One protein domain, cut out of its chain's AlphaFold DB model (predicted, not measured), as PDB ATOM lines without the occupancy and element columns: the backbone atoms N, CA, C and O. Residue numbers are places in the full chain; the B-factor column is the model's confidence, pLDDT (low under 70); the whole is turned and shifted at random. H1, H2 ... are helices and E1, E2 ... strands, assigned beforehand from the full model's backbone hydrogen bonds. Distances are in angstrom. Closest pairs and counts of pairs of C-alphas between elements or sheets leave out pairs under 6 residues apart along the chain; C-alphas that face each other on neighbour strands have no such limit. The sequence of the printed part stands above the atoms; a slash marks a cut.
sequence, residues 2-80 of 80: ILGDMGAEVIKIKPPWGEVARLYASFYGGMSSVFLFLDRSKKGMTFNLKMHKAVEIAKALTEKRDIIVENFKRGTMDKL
ATOM      1  N   ILE A   2      77.422 203.338 219.474       96.81
ATOM      2  CA  ILE A   2      78.096 204.307 220.364       96.81
ATOM      3  C   ILE A   2      78.258 203.795 221.805       96.81
ATOM      4  O   ILE A   2      79.381 203.695 222.267       96.81
ATOM      5  N   LEU A   3      77.181 203.371 222.481       97.19
ATOM      6  CA  LEU A   3      77.284 202.845 223.854       97.19
ATOM      7  C   LEU A   3      78.252 201.655 223.981       97.19
ATOM      8  O   LEU A   3      79.058 201.618 224.902       97.19
ATOM      9  N   GLY A   4      78.193 200.704 223.046       97.62
ATOM     10  CA  GLY A   4      79.090 199.545 223.042       97.62
ATOM     11  C   GLY A   4      80.530 199.919 222.698       97.62
ATOM     12  O   GLY A   4      81.458 199.417 223.317       97.62
ATOM     13  N   ASP A   5      80.716 200.855 221.766       97.38
ATOM     14  CA  ASP A   5      82.028 201.405 221.409       97.38
ATOM     15  C   ASP A   5      82.650 202.182 222.589       97.38
ATOM     16  O   ASP A   5      83.868 202.229 222.722       97.38
ATOM     17  N   MET A   6      81.818 202.744 223.474       97.81
ATOM     18  CA  MET A   6      82.219 203.407 224.721       97.81
ATOM     19  C   MET A   6      82.341 202.447 225.919       97.81
ATOM     20  O   MET A   6      82.509 202.902 227.048       97.81
ATOM     21  N   GLY A   7      82.265 201.130 225.699       97.38
ATOM     22  CA  GLY A   7      82.536 200.109 226.719       97.38
ATOM     23  C   GLY A   7      81.312 199.488 227.395       97.38
ATOM     24  O   GLY A   7      81.479 198.624 228.251       97.38
ATOM     25  N   ALA A   8      80.084 199.865 227.021       98.12
ATOM     26  CA  ALA A   8      78.890 199.228 227.574       98.12
ATOM     27  C   ALA A   8      78.699 197.799 227.035       98.12
ATOM     28  O   ALA A   8      78.870 197.535 225.841       98.12
ATOM     29  N   GLU A   9      78.231 196.877 227.880       97.44
ATOM     30  CA  GLU A   9      77.735 195.590 227.392       97.44
ATOM     31  C   GLU A   9      76.359 195.780 226.736       97.44
ATOM     32  O   GLU A   9      75.344 195.952 227.410       97.44
ATOM     33  N   VAL A  10      76.308 195.716 225.402       97.69
ATOM     34  CA  VAL A  10      75.058 195.870 224.647       97.69
ATOM     35  C   VAL A  10      74.569 194.520 224.131       97.69
ATOM     36  O   VAL A  10      75.219 193.880 223.302       97.69
ATOM     37  N   ILE A  11      73.376 194.117 224.564       96.25
ATOM     38  CA  ILE A  11      72.674 192.936 224.052       96.25
ATOM     39  C   ILE A  11      71.515 193.405 223.178       96.25
ATOM     40  O   ILE A  11      70.593 194.067 223.647       96.25
ATOM     41  N   LYS A  12      71.551 193.056 221.892       95.81
ATOM     42  CA  LYS A  12      70.479 193.369 220.950       95.81
ATOM     43  C   LYS A  12      69.509 192.201 220.839       95.81
ATOM     44  O   LYS A  12      69.881 191.139 220.334       95.81
ATOM     45  N   ILE A  13      68.266 192.437 221.245       94.62
ATOM     46  CA  ILE A  13      67.149 191.514 221.043       94.62
ATOM     47  C   ILE A  13      66.621 191.653 219.615       94.62
ATOM     48  O   ILE A  13      66.362 192.763 219.150       94.62
ATOM     49  N   LYS A  14      66.478 190.532 218.906       94.56
ATOM     50  CA  LYS A  14      66.025 190.486 217.508       94.56
ATOM     51  C   LYS A  14      64.933 189.427 217.337       94.56
ATOM     52  O   LYS A  14      64.925 188.443 218.077       94.56
ATOM     53  N   PRO A  15      64.025 189.585 216.368       95.00
ATOM     54  CA  PRO A  15      63.045 188.550 216.074       95.00
ATOM     55  C   PRO A  15      63.694 187.335 215.378       95.00
ATOM     56  O   PRO A  15      64.811 187.453 214.866       95.00
ATOM     57  N   PRO A  16      63.004 186.177 215.300       95.31
ATOM     58  CA  PRO A  16      63.532 184.953 214.680       95.31
ATOM     59  C   PRO A  16      64.007 185.102 213.234       95.31
ATOM     60  O   PRO A  16      64.961 184.447 212.830       95.31
ATOM     61  N   TRP A  17      63.384 185.994 212.465       92.75
ATOM     62  CA  TRP A  17      63.775 186.295 211.084       92.75
ATOM     63  C   TRP A  17      64.955 187.277 210.975       92.75
ATOM     64  O   TRP A  17      65.369 187.640 209.878       92.75
ATOM     65  N   GLY A  18      65.514 187.715 212.104       92.38
ATOM     66  CA  GLY A  18      66.642 188.630 212.154       92.38
ATOM     67  C   GLY A  18      66.260 190.093 211.937       92.38
ATOM     68  O   GLY A  18      65.112 190.512 212.062       92.38
ATOM     69  N   GLU A  19      67.272 190.906 211.665       91.19
ATOM     70  CA  GLU A  19      67.122 192.346 211.499       91.19
ATOM     71  C   GLU A  19      67.139 192.741 210.027       91.19
ATOM     72  O   GLU A  19      67.991 192.278 209.269       91.19
ATOM     73  N   VAL A  20      66.260 193.673 209.657       92.69
ATOM     74  CA  VAL A  20      66.106 194.174 208.284       92.69
ATOM     75  C   VAL A  20      67.404 194.763 207.726       92.69
ATOM     76  O   VAL A  20      67.689 194.582 206.548       92.69
ATOM     77  N   ALA A  21      68.242 195.382 208.564       93.69
ATOM     78  CA  ALA A  21      69.533 195.930 208.149       93.69
ATOM     79  C   ALA A  21      70.464 194.888 207.504       93.69
ATOM     80  O   ALA A  21      71.328 195.257 206.718       93.69
ATOM     81  N   ARG A  22      70.279 193.585 207.776       93.44
ATOM     82  CA  ARG A  22      71.028 192.512 207.097       93.44
ATOM     83  C   ARG A  22      70.739 192.432 205.596       93.44
ATOM     84  O   ARG A  22      71.554 191.876 204.870       93.44
ATOM     85  N   LEU A  23      69.603 192.972 205.155       94.19
ATOM     86  CA  LEU A  23      69.147 192.982 203.765       94.19
ATOM     87  C   LEU A  23      69.533 194.270 203.024       94.19
ATOM     88  O   LEU A  23      69.276 194.381 201.828       94.19
ATOM     89  N   TYR A  24      70.117 195.259 203.710       95.75
ATOM     90  CA  TYR A  24      70.515 196.505 203.064       95.75
ATOM     91  C   TYR A  24      71.693 196.274 202.116       95.75
ATOM     92  O   TYR A  24      72.645 195.570 202.461       95.75
ATOM     93  N   ALA A  25      71.608 196.883 200.931       91.00
ATOM     94  CA  ALA A  25      72.602 196.765 199.869       91.00
ATOM     95  C   ALA A  25      73.990 197.280 200.294       91.00
ATOM     96  O   ALA A  25      74.135 197.965 201.307       91.00
ATOM     97  N   SER A  26      74.995 196.975 199.466       93.56
ATOM     98  CA  SER A  26      76.430 197.033 199.774       93.56
ATOM     99  C   SER A  26      76.865 195.916 200.727       93.56
ATOM    100  O   SER A  26      76.639 195.974 201.938       93.56
ATOM    101  N   PHE A  27      77.501 194.889 200.160       95.19
ATOM    102  CA  PHE A  27      77.912 193.682 200.872       95.19
ATOM    103  C   PHE A  27      79.433 193.601 200.996       95.19
ATOM    104  O   PHE A  27      80.159 193.840 200.035       95.19
ATOM    105  N   TYR A  28      79.902 193.198 202.172       94.56
ATOM    106  CA  TYR A  28      81.295 192.869 202.449       94.56
ATOM    107  C   TYR A  28      81.346 191.510 203.150       94.56
ATOM    108  O   TYR A  28      80.644 191.294 204.139       94.56
ATOM    109  N   GLY A  29      82.120 190.565 202.608       93.81
ATOM    110  CA  GLY A  29      82.201 189.204 203.155       93.81
ATOM    111  C   GLY A  29      80.847 188.481 203.236       93.81
ATOM    112  O   GLY A  29      80.607 187.733 204.176       93.81
ATOM    113  N   GLY A  30      79.927 188.756 202.301       93.75
ATOM    114  CA  GLY A  30      78.583 188.160 202.283       93.75
ATOM    115  C   GLY A  30      77.584 188.760 203.281       93.75
ATOM    116  O   GLY A  30      76.469 188.259 203.402       93.75
ATOM    117  N   MET A  31      77.941 189.838 203.986       93.88
ATOM    118  CA  MET A  31      77.059 190.535 204.927       93.88
ATOM    119  C   MET A  31      76.854 191.995 204.531       93.88
ATOM    120  O   MET A  31      77.748 192.621 203.967       93.88
ATOM    121  N   SER A  32      75.683 192.553 204.851       97.12
ATOM    122  CA  SER A  32      75.425 193.983 204.654       97.12
ATOM    123  C   SER A  32      76.428 194.828 205.444       97.12
ATOM    124  O   SER A  32      76.562 194.676 206.661       97.12
ATOM    125  N   SER A  33      77.100 195.752 204.761       95.94
ATOM    126  CA  SER A  33      78.033 196.700 205.379       95.94
ATOM    127  C   SER A  33      77.337 197.606 206.400       95.94
ATOM    128  O   SER A  33      77.909 197.910 207.446       95.94
ATOM    129  N   VAL A  34      76.067 197.954 206.163       95.44
ATOM    130  CA  VAL A  34      75.254 198.731 207.106       95.44
ATOM    131  C   VAL A  34      74.990 197.936 208.380       95.44
ATOM    132  O   VAL A  34      75.133 198.470 209.481       95.44
ATOM    133  N   PHE A  35      74.655 196.649 208.252       95.50
ATOM    134  CA  PHE A  35      74.505 195.773 209.412       95.50
ATOM    135  C   PHE A  35      75.815 195.672 210.201       95.50
ATOM    136  O   PHE A  35      75.807 195.887 211.410       95.50
ATOM    137  N   LEU A  36      76.940 195.413 209.528       94.69
ATOM    138  CA  LEU A  36      78.253 195.339 210.177       94.69
ATOM    139  C   LEU A  36      78.581 196.626 210.943       94.69
ATOM    140  O   LEU A  36      78.992 196.570 212.101       94.69
ATOM    141  N   PHE A  37      78.339 197.784 210.327       94.44
ATOM    142  CA  PHE A  37      78.585 199.077 210.951       94.44
ATOM    143  C   PHE A  37      77.687 199.312 212.172       94.44
ATOM    144  O   PHE A  37      78.192 199.659 213.239       94.44
ATOM    145  N   LEU A  38      76.370 199.117 212.049       94.56
ATOM    146  CA  LEU A  38      75.416 199.448 213.115       94.56
ATOM    147  C   LEU A  38      75.445 198.464 214.289       94.56
ATOM    148  O   LEU A  38      75.138 198.863 215.423       94.56
ATOM    149  N   ASP A  39      75.774 197.196 214.032       94.94
ATOM    150  CA  ASP A  39      75.690 196.105 215.007       94.94
ATOM    151  C   ASP A  39      77.021 195.644 215.595       94.94
ATOM    152  O   ASP A  39      77.009 194.806 216.498       94.94
ATOM    153  N   ARG A  40      78.144 196.251 215.196       95.38
ATOM    154  CA  ARG A  40      79.409 196.090 215.923       95.38
ATOM    155  C   ARG A  40      79.246 196.403 217.415       95.38
ATOM    156  O   ARG A  40      78.390 197.207 217.813       95.38
ATOM    157  N   SER A  41      80.092 195.766 218.221       97.31
ATOM    158  CA  SER A  41      80.142 195.950 219.678       97.31
ATOM    159  C   SER A  41      78.850 195.537 220.402       97.31
ATOM    160  O   SER A  41      78.596 195.974 221.521       97.31
ATOM    161  N   LYS A  42      78.008 194.701 219.772       97.31
ATOM    162  CA  LYS A  42      76.792 194.140 220.381       97.31
ATOM    163  C   LYS A  42      76.815 192.617 220.357       97.31
ATOM    164  O   LYS A  42      77.185 192.006 219.356       97.31
ATOM    165  N   LYS A  43      76.301 192.003 221.421       95.94
ATOM    166  CA  LYS A  43      75.894 190.591 221.430       95.94
ATOM    167  C   LYS A  43      74.470 190.477 220.880       95.94
ATOM    168  O   LYS A  43      73.648 191.369 221.090       95.94
ATOM    169  N   GLY A  44      74.169 189.406 220.151       93.81
ATOM    170  CA  GLY A  44      72.837 189.163 219.593       93.81
ATOM    171  C   GLY A  44      72.075 188.106 220.382       93.81
ATOM    172  O   GLY A  44      72.647 187.074 220.718       93.81
ATOM    173  N   MET A  45      70.786 188.336 220.624       94.88
ATOM    174  CA  MET A  45      69.878 187.324 221.159       94.88
ATOM    175  C   MET A  45      68.541 187.378 220.427       94.88
ATOM    176  O   MET A  45      68.073 188.450 220.041       94.88
ATOM    177  N   THR A  46      67.938 186.214 220.221       95.00
ATOM    178  CA  THR A  46      66.736 186.071 219.402       95.00
ATOM    179  C   THR A  46      65.534 185.738 220.275       95.00
ATOM    180  O   THR A  46      65.540 184.716 220.955       95.00
ATOM    181  N   PHE A  47      64.485 186.561 220.213       92.94
ATOM    182  CA  PHE A  47      63.209 186.316 220.885       92.94
ATOM    183  C   PHE A  47      62.028 186.570 219.957       92.94
ATOM    184  O   PHE A  47      61.974 187.571 219.246       92.94
ATOM    185  N   ASN A  48      61.023 185.700 220.032       94.75
ATOM    186  CA  ASN A  48      59.695 186.018 219.529       94.75
ATOM    187  C   ASN A  48      58.869 186.660 220.651       94.75
ATOM    188  O   ASN A  48      58.183 185.957 221.386       94.75
ATOM    189  N   LEU A  49      58.910 187.991 220.764       94.12
ATOM    190  CA  LEU A  49      58.197 188.735 221.815       94.12
ATOM    191  C   LEU A  49      56.662 188.676 221.709       94.12
ATOM    192  O   LEU A  49      55.977 189.214 222.563       94.12
ATOM    193  N   LYS A  50      56.097 187.991 220.704       92.50
ATOM    194  CA  LYS A  50      54.662 187.661 220.683       92.50
ATOM    195  C   LYS A  50      54.309 186.469 221.582       92.50
ATOM    196  O   LYS A  50      53.136 186.178 221.775       92.50
ATOM    197  N   MET A  51      55.307 185.739 222.081       95.81
ATOM    198  CA  MET A  51      55.110 184.634 223.014       95.81
ATOM    199  C   MET A  51      55.224 185.148 224.448       95.81
ATOM    200  O   MET A  51      56.258 185.703 224.808       95.81
ATOM    201  N   HIS A  52      54.218 184.873 225.284       95.06
ATOM    202  CA  HIS A  52      54.188 185.296 226.692       95.06
ATOM    203  C   HIS A  52      55.490 184.961 227.438       95.06
ATOM    204  O   HIS A  52      56.131 185.827 228.023       95.06
ATOM    205  N   LYS A  53      55.962 183.718 227.299       95.56
ATOM    206  CA  LYS A  53      57.214 183.257 227.914       95.56
ATOM    207  C   LYS A  53      58.451 184.034 227.446       95.56
ATOM    208  O   LYS A  53      59.390 184.225 228.208       95.56
ATOM    209  N   ALA A  54      58.482 184.485 226.191       94.88
ATOM    210  CA  ALA A  54      59.596 185.291 225.693       94.88
ATOM    211  C   ALA A  54      59.577 186.704 226.292       94.88
ATOM    212  O   ALA A  54      60.641 187.255 226.567       94.88
ATOM    213  N   VAL A  55      58.386 187.266 226.526       94.00
ATOM    214  CA  VAL A  55      58.226 188.547 227.227       94.00
ATOM    215  C   VAL A  55      58.678 188.428 228.679       94.00
ATOM    216  O   VAL A  55      59.421 189.288 229.137       94.00
ATOM    217  N   GLU A  56      58.304 187.361 229.388       95.06
ATOM    218  CA  GLU A  56      58.768 187.107 230.762       95.06
ATOM    219  C   GLU A  56      60.296 187.054 230.844       95.06
ATOM    220  O   GLU A  56      60.898 187.727 231.677       95.06
ATOM    221  N   ILE A  57      60.940 186.313 229.935       94.25
ATOM    222  CA  ILE A  57      62.404 186.228 229.876       94.25
ATOM    223  C   ILE A  57      63.012 187.599 229.557       94.25
ATOM    224  O   ILE A  57      63.991 187.994 230.186       94.25
ATOM    225  N   ALA A  58      62.441 188.345 228.606       92.81
ATOM    226  CA  ALA A  58      62.903 189.690 228.281       92.81
ATOM    227  C   ALA A  58      62.774 190.643 229.481       92.81
ATOM    228  O   ALA A  58      63.723 191.367 229.766       92.81
ATOM    229  N   LYS A  59      61.660 190.596 230.225       92.50
ATOM    230  CA  LYS A  59      61.448 191.381 231.452       92.50
ATOM    231  C   LYS A  59      62.463 190.993 232.536       92.50
ATOM    232  O   LYS A  59      63.165 191.866 233.035       92.50
ATOM    233  N   ALA A  60      62.667 189.703 232.794       94.50
ATOM    234  CA  ALA A  60      63.676 189.240 233.752       94.50
ATOM    235  C   ALA A  60      65.108 189.662 233.365       94.50
ATOM    236  O   ALA A  60      65.931 189.986 234.218       94.50
ATOM    237  N   LEU A  61      65.422 189.707 232.066       92.56
ATOM    238  CA  LEU A  61      66.711 190.217 231.598       92.56
ATOM    239  C   LEU A  61      66.891 191.699 231.913       92.56
ATOM    240  O   LEU A  61      68.019 192.095 232.192       92.56
ATOM    241  N   THR A  62      65.821 192.499 231.869       92.06
ATOM    242  CA  THR A  62      65.894 193.942 232.140       92.06
ATOM    243  C   THR A  62      66.179 194.275 233.598       92.06
ATOM    244  O   THR A  62      66.799 195.299 233.850       92.06
ATOM    245  N   GLU A  63      65.853 193.390 234.545       94.12
ATOM    246  CA  GLU A  63      66.111 193.604 235.981       94.12
ATOM    247  C   GLU A  63      67.599 193.798 236.312       94.12
ATOM    248  O   GLU A  63      67.943 194.381 237.335       94.12
ATOM    249  N   LYS A  64      68.493 193.309 235.444       92.19
ATOM    250  CA  LYS A  64      69.952 193.400 235.607       92.19
ATOM    251  C   LYS A  64      70.609 194.386 234.639       92.19
ATOM    252  O   LYS A  64      71.811 194.278 234.402       92.19
ATOM    253  N   ARG A  65      69.840 195.264 233.990       95.06
ATOM    254  CA  ARG A  65      70.342 196.184 232.956       95.06
ATOM    255  C   ARG A  65      70.032 197.618 233.337       95.06
ATOM    256  O   ARG A  65      68.932 197.921 233.776       95.06
ATOM    257  N   ASP A  66      70.989 198.499 233.088       97.12
ATOM    258  CA  ASP A  66      70.870 199.912 233.448       97.12
ATOM    259  C   ASP A  66      69.963 200.689 232.488       97.12
ATOM    260  O   ASP A  66      69.323 201.665 232.870       97.12
ATOM    261  N   ILE A  67      69.926 200.282 231.213       96.38
ATOM    262  CA  ILE A  67      69.247 201.019 230.144       96.38
ATOM    263  C   ILE A  67      68.536 200.048 229.201       96.38
ATOM    264  O   ILE A  67      69.108 199.050 228.754       96.38
ATOM    265  N   ILE A  68      67.304 200.401 228.831       95.62
ATOM    266  CA  ILE A  68      66.545 199.784 227.740       95.62
ATOM    267  C   ILE A  68      66.435 200.806 226.609       95.62
ATOM    268  O   ILE A  68      66.099 201.964 226.843       95.62
ATOM    269  N   VAL A  69      66.704 200.374 225.377       95.62
ATOM    270  CA  VAL A  69      66.566 201.211 224.178       95.62
ATOM    271  C   VAL A  69      65.659 200.508 223.182       95.62
ATOM    272  O   VAL A  69      65.900 199.356 222.819       95.62
ATOM    273  N   GLU A  70      64.646 201.222 222.709       94.44
ATOM    274  CA  GLU A  70      63.706 200.763 221.693       94.44
ATOM    275  C   GLU A  70      63.441 201.887 220.683       94.44
ATOM    276  O   GLU A  70      63.589 203.069 220.993       94.44
ATOM    277  N   ASN A  71      63.125 201.512 219.447       94.81
ATOM    278  CA  ASN A  71      62.772 202.442 218.376       94.81
ATOM    279  C   ASN A  71      61.587 201.920 217.547       94.81
ATOM    280  O   ASN A  71      61.514 202.129 216.331       94.81
ATOM    281  N   PHE A  72      60.686 201.178 218.186       94.19
ATOM    282  CA  PHE A  72      59.475 200.686 217.554       94.19
ATOM    283  C   PHE A  72      58.475 201.828 217.335       94.19
ATOM    284  O   PHE A  72      58.620 202.945 217.830       94.19
ATOM    285  N   LYS A  73      57.410 201.554 216.574       95.69
ATOM    286  CA  LYS A  73      56.284 202.493 216.502       95.69
ATOM    287  C   LYS A  73      55.721 202.705 217.909       95.69
ATOM    288  O   LYS A  73      55.620 201.747 218.680       95.69
ATOM    289  N   ARG A  74      55.287 203.932 218.203       96.56
ATOM    290  CA  ARG A  74      54.653 204.287 219.479       96.56
ATOM    291  C   ARG A  74      53.581 203.262 219.873       96.56
ATOM    292  O   ARG A  74      52.759 202.874 219.042       96.56
ATOM    293  N   GLY A  75      53.601 202.837 221.134       95.69
ATOM    294  CA  GLY A  75      52.655 201.864 221.676       95.69
ATOM    295  C   GLY A  75      52.934 200.409 221.298       95.69
ATOM    296  O   GLY A  75      52.087 199.557 221.541       95.69
ATOM    297  N   THR A  76      54.073 200.097 220.669       95.19
ATOM    298  CA  THR A  76      54.452 198.695 220.410       95.19
ATOM    299  C   THR A  76      54.869 197.998 221.701       95.19
ATOM    300  O   THR A  76      54.371 196.912 221.970       95.19
ATOM    301  N   MET A  77      55.734 198.626 222.505       92.56
ATOM    302  CA  MET A  77      56.194 198.068 223.784       92.56
ATOM    303  C   MET A  77      55.063 197.942 224.810       92.56
ATOM    304  O   MET A  77      55.011 196.949 225.521       92.56
ATOM    305  N   ASP A  78      54.116 198.885 224.829       93.19
ATOM    306  CA  ASP A  78      52.963 198.865 225.747       93.19
ATOM    307  C   ASP A  78      52.028 197.662 225.521       93.19
ATOM    308  O   ASP A  78      51.234 197.311 226.388       93.19
ATOM    309  N   LYS A  79      52.102 197.034 224.339       91.25
ATOM    310  CA  LYS A  79      51.302 195.857 223.965       91.25
ATOM    311  C   LYS A  79      51.994 194.526 224.292       91.25
ATOM    312  O   LYS A  79      51.455 193.490 223.901       91.25
ATOM    313  N   LEU A  80      53.178 194.553 224.919       87.19
ATOM    314  CA  LEU A  80      53.994 193.373 225.246       87.19
ATOM    315  C   LEU A  80      53.834 192.884 226.696       87.19
ATOM    316  O   LEU A  80      54.077 193.631 227.675       87.19
TER     317      LEU A  80
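What this domain is: This is residues 2 to 80 of the 80 residues of an uncharacterized protein of marine sediment metagenome (UniProt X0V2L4). Two parallel strands, E1 and E2, make the middle of a loosely built model, with the touching helices H2 and H3 toward one end and the longest helix, H4, toward the other. Beyond H4 no named element follows, and residues 71 to 76 stick out. The 79 printed residues run H1, E1, H2, H3, E2, H4, mixed, under half in named elements. It is only just loose, close to compact: radius of gyration of the C-alphas 14.0 A, spans 37 by 28 by 22 A.

How they stand to each other: Start at E1, residues 10 to 14, parallel to E2, residues 42 to 46, at 30 degrees; N 12 and O 43, 2.8 A apart, are within hydrogen-bond range. Between them along the chain, H2, residues 20 to 23, touches H3, residues 33 to 39, closest at C-alphas 21 and 35, 5.1 A; this strand-helix-strand unit, parallel neighbours joined through helices, has a right-handed crossover. H4, residues 52 to 62, is apart from E1. In H3 and H4 every O i to N i+4 pair is within hydrogen-bond range.

Where its parts are: Find C-alpha 2 at (78.096, 204.307, 220.364), where H1, residues 2 to 5, begins. H4, 15.5 A long, ends at C-alpha 62, (65.894, 193.942, 232.140).

The domain as a whole: The farthest C-alphas, Gly 29 and Asp 78, are 38.2 A apart. The printed part has no cut, no long link and no printed residue under 70.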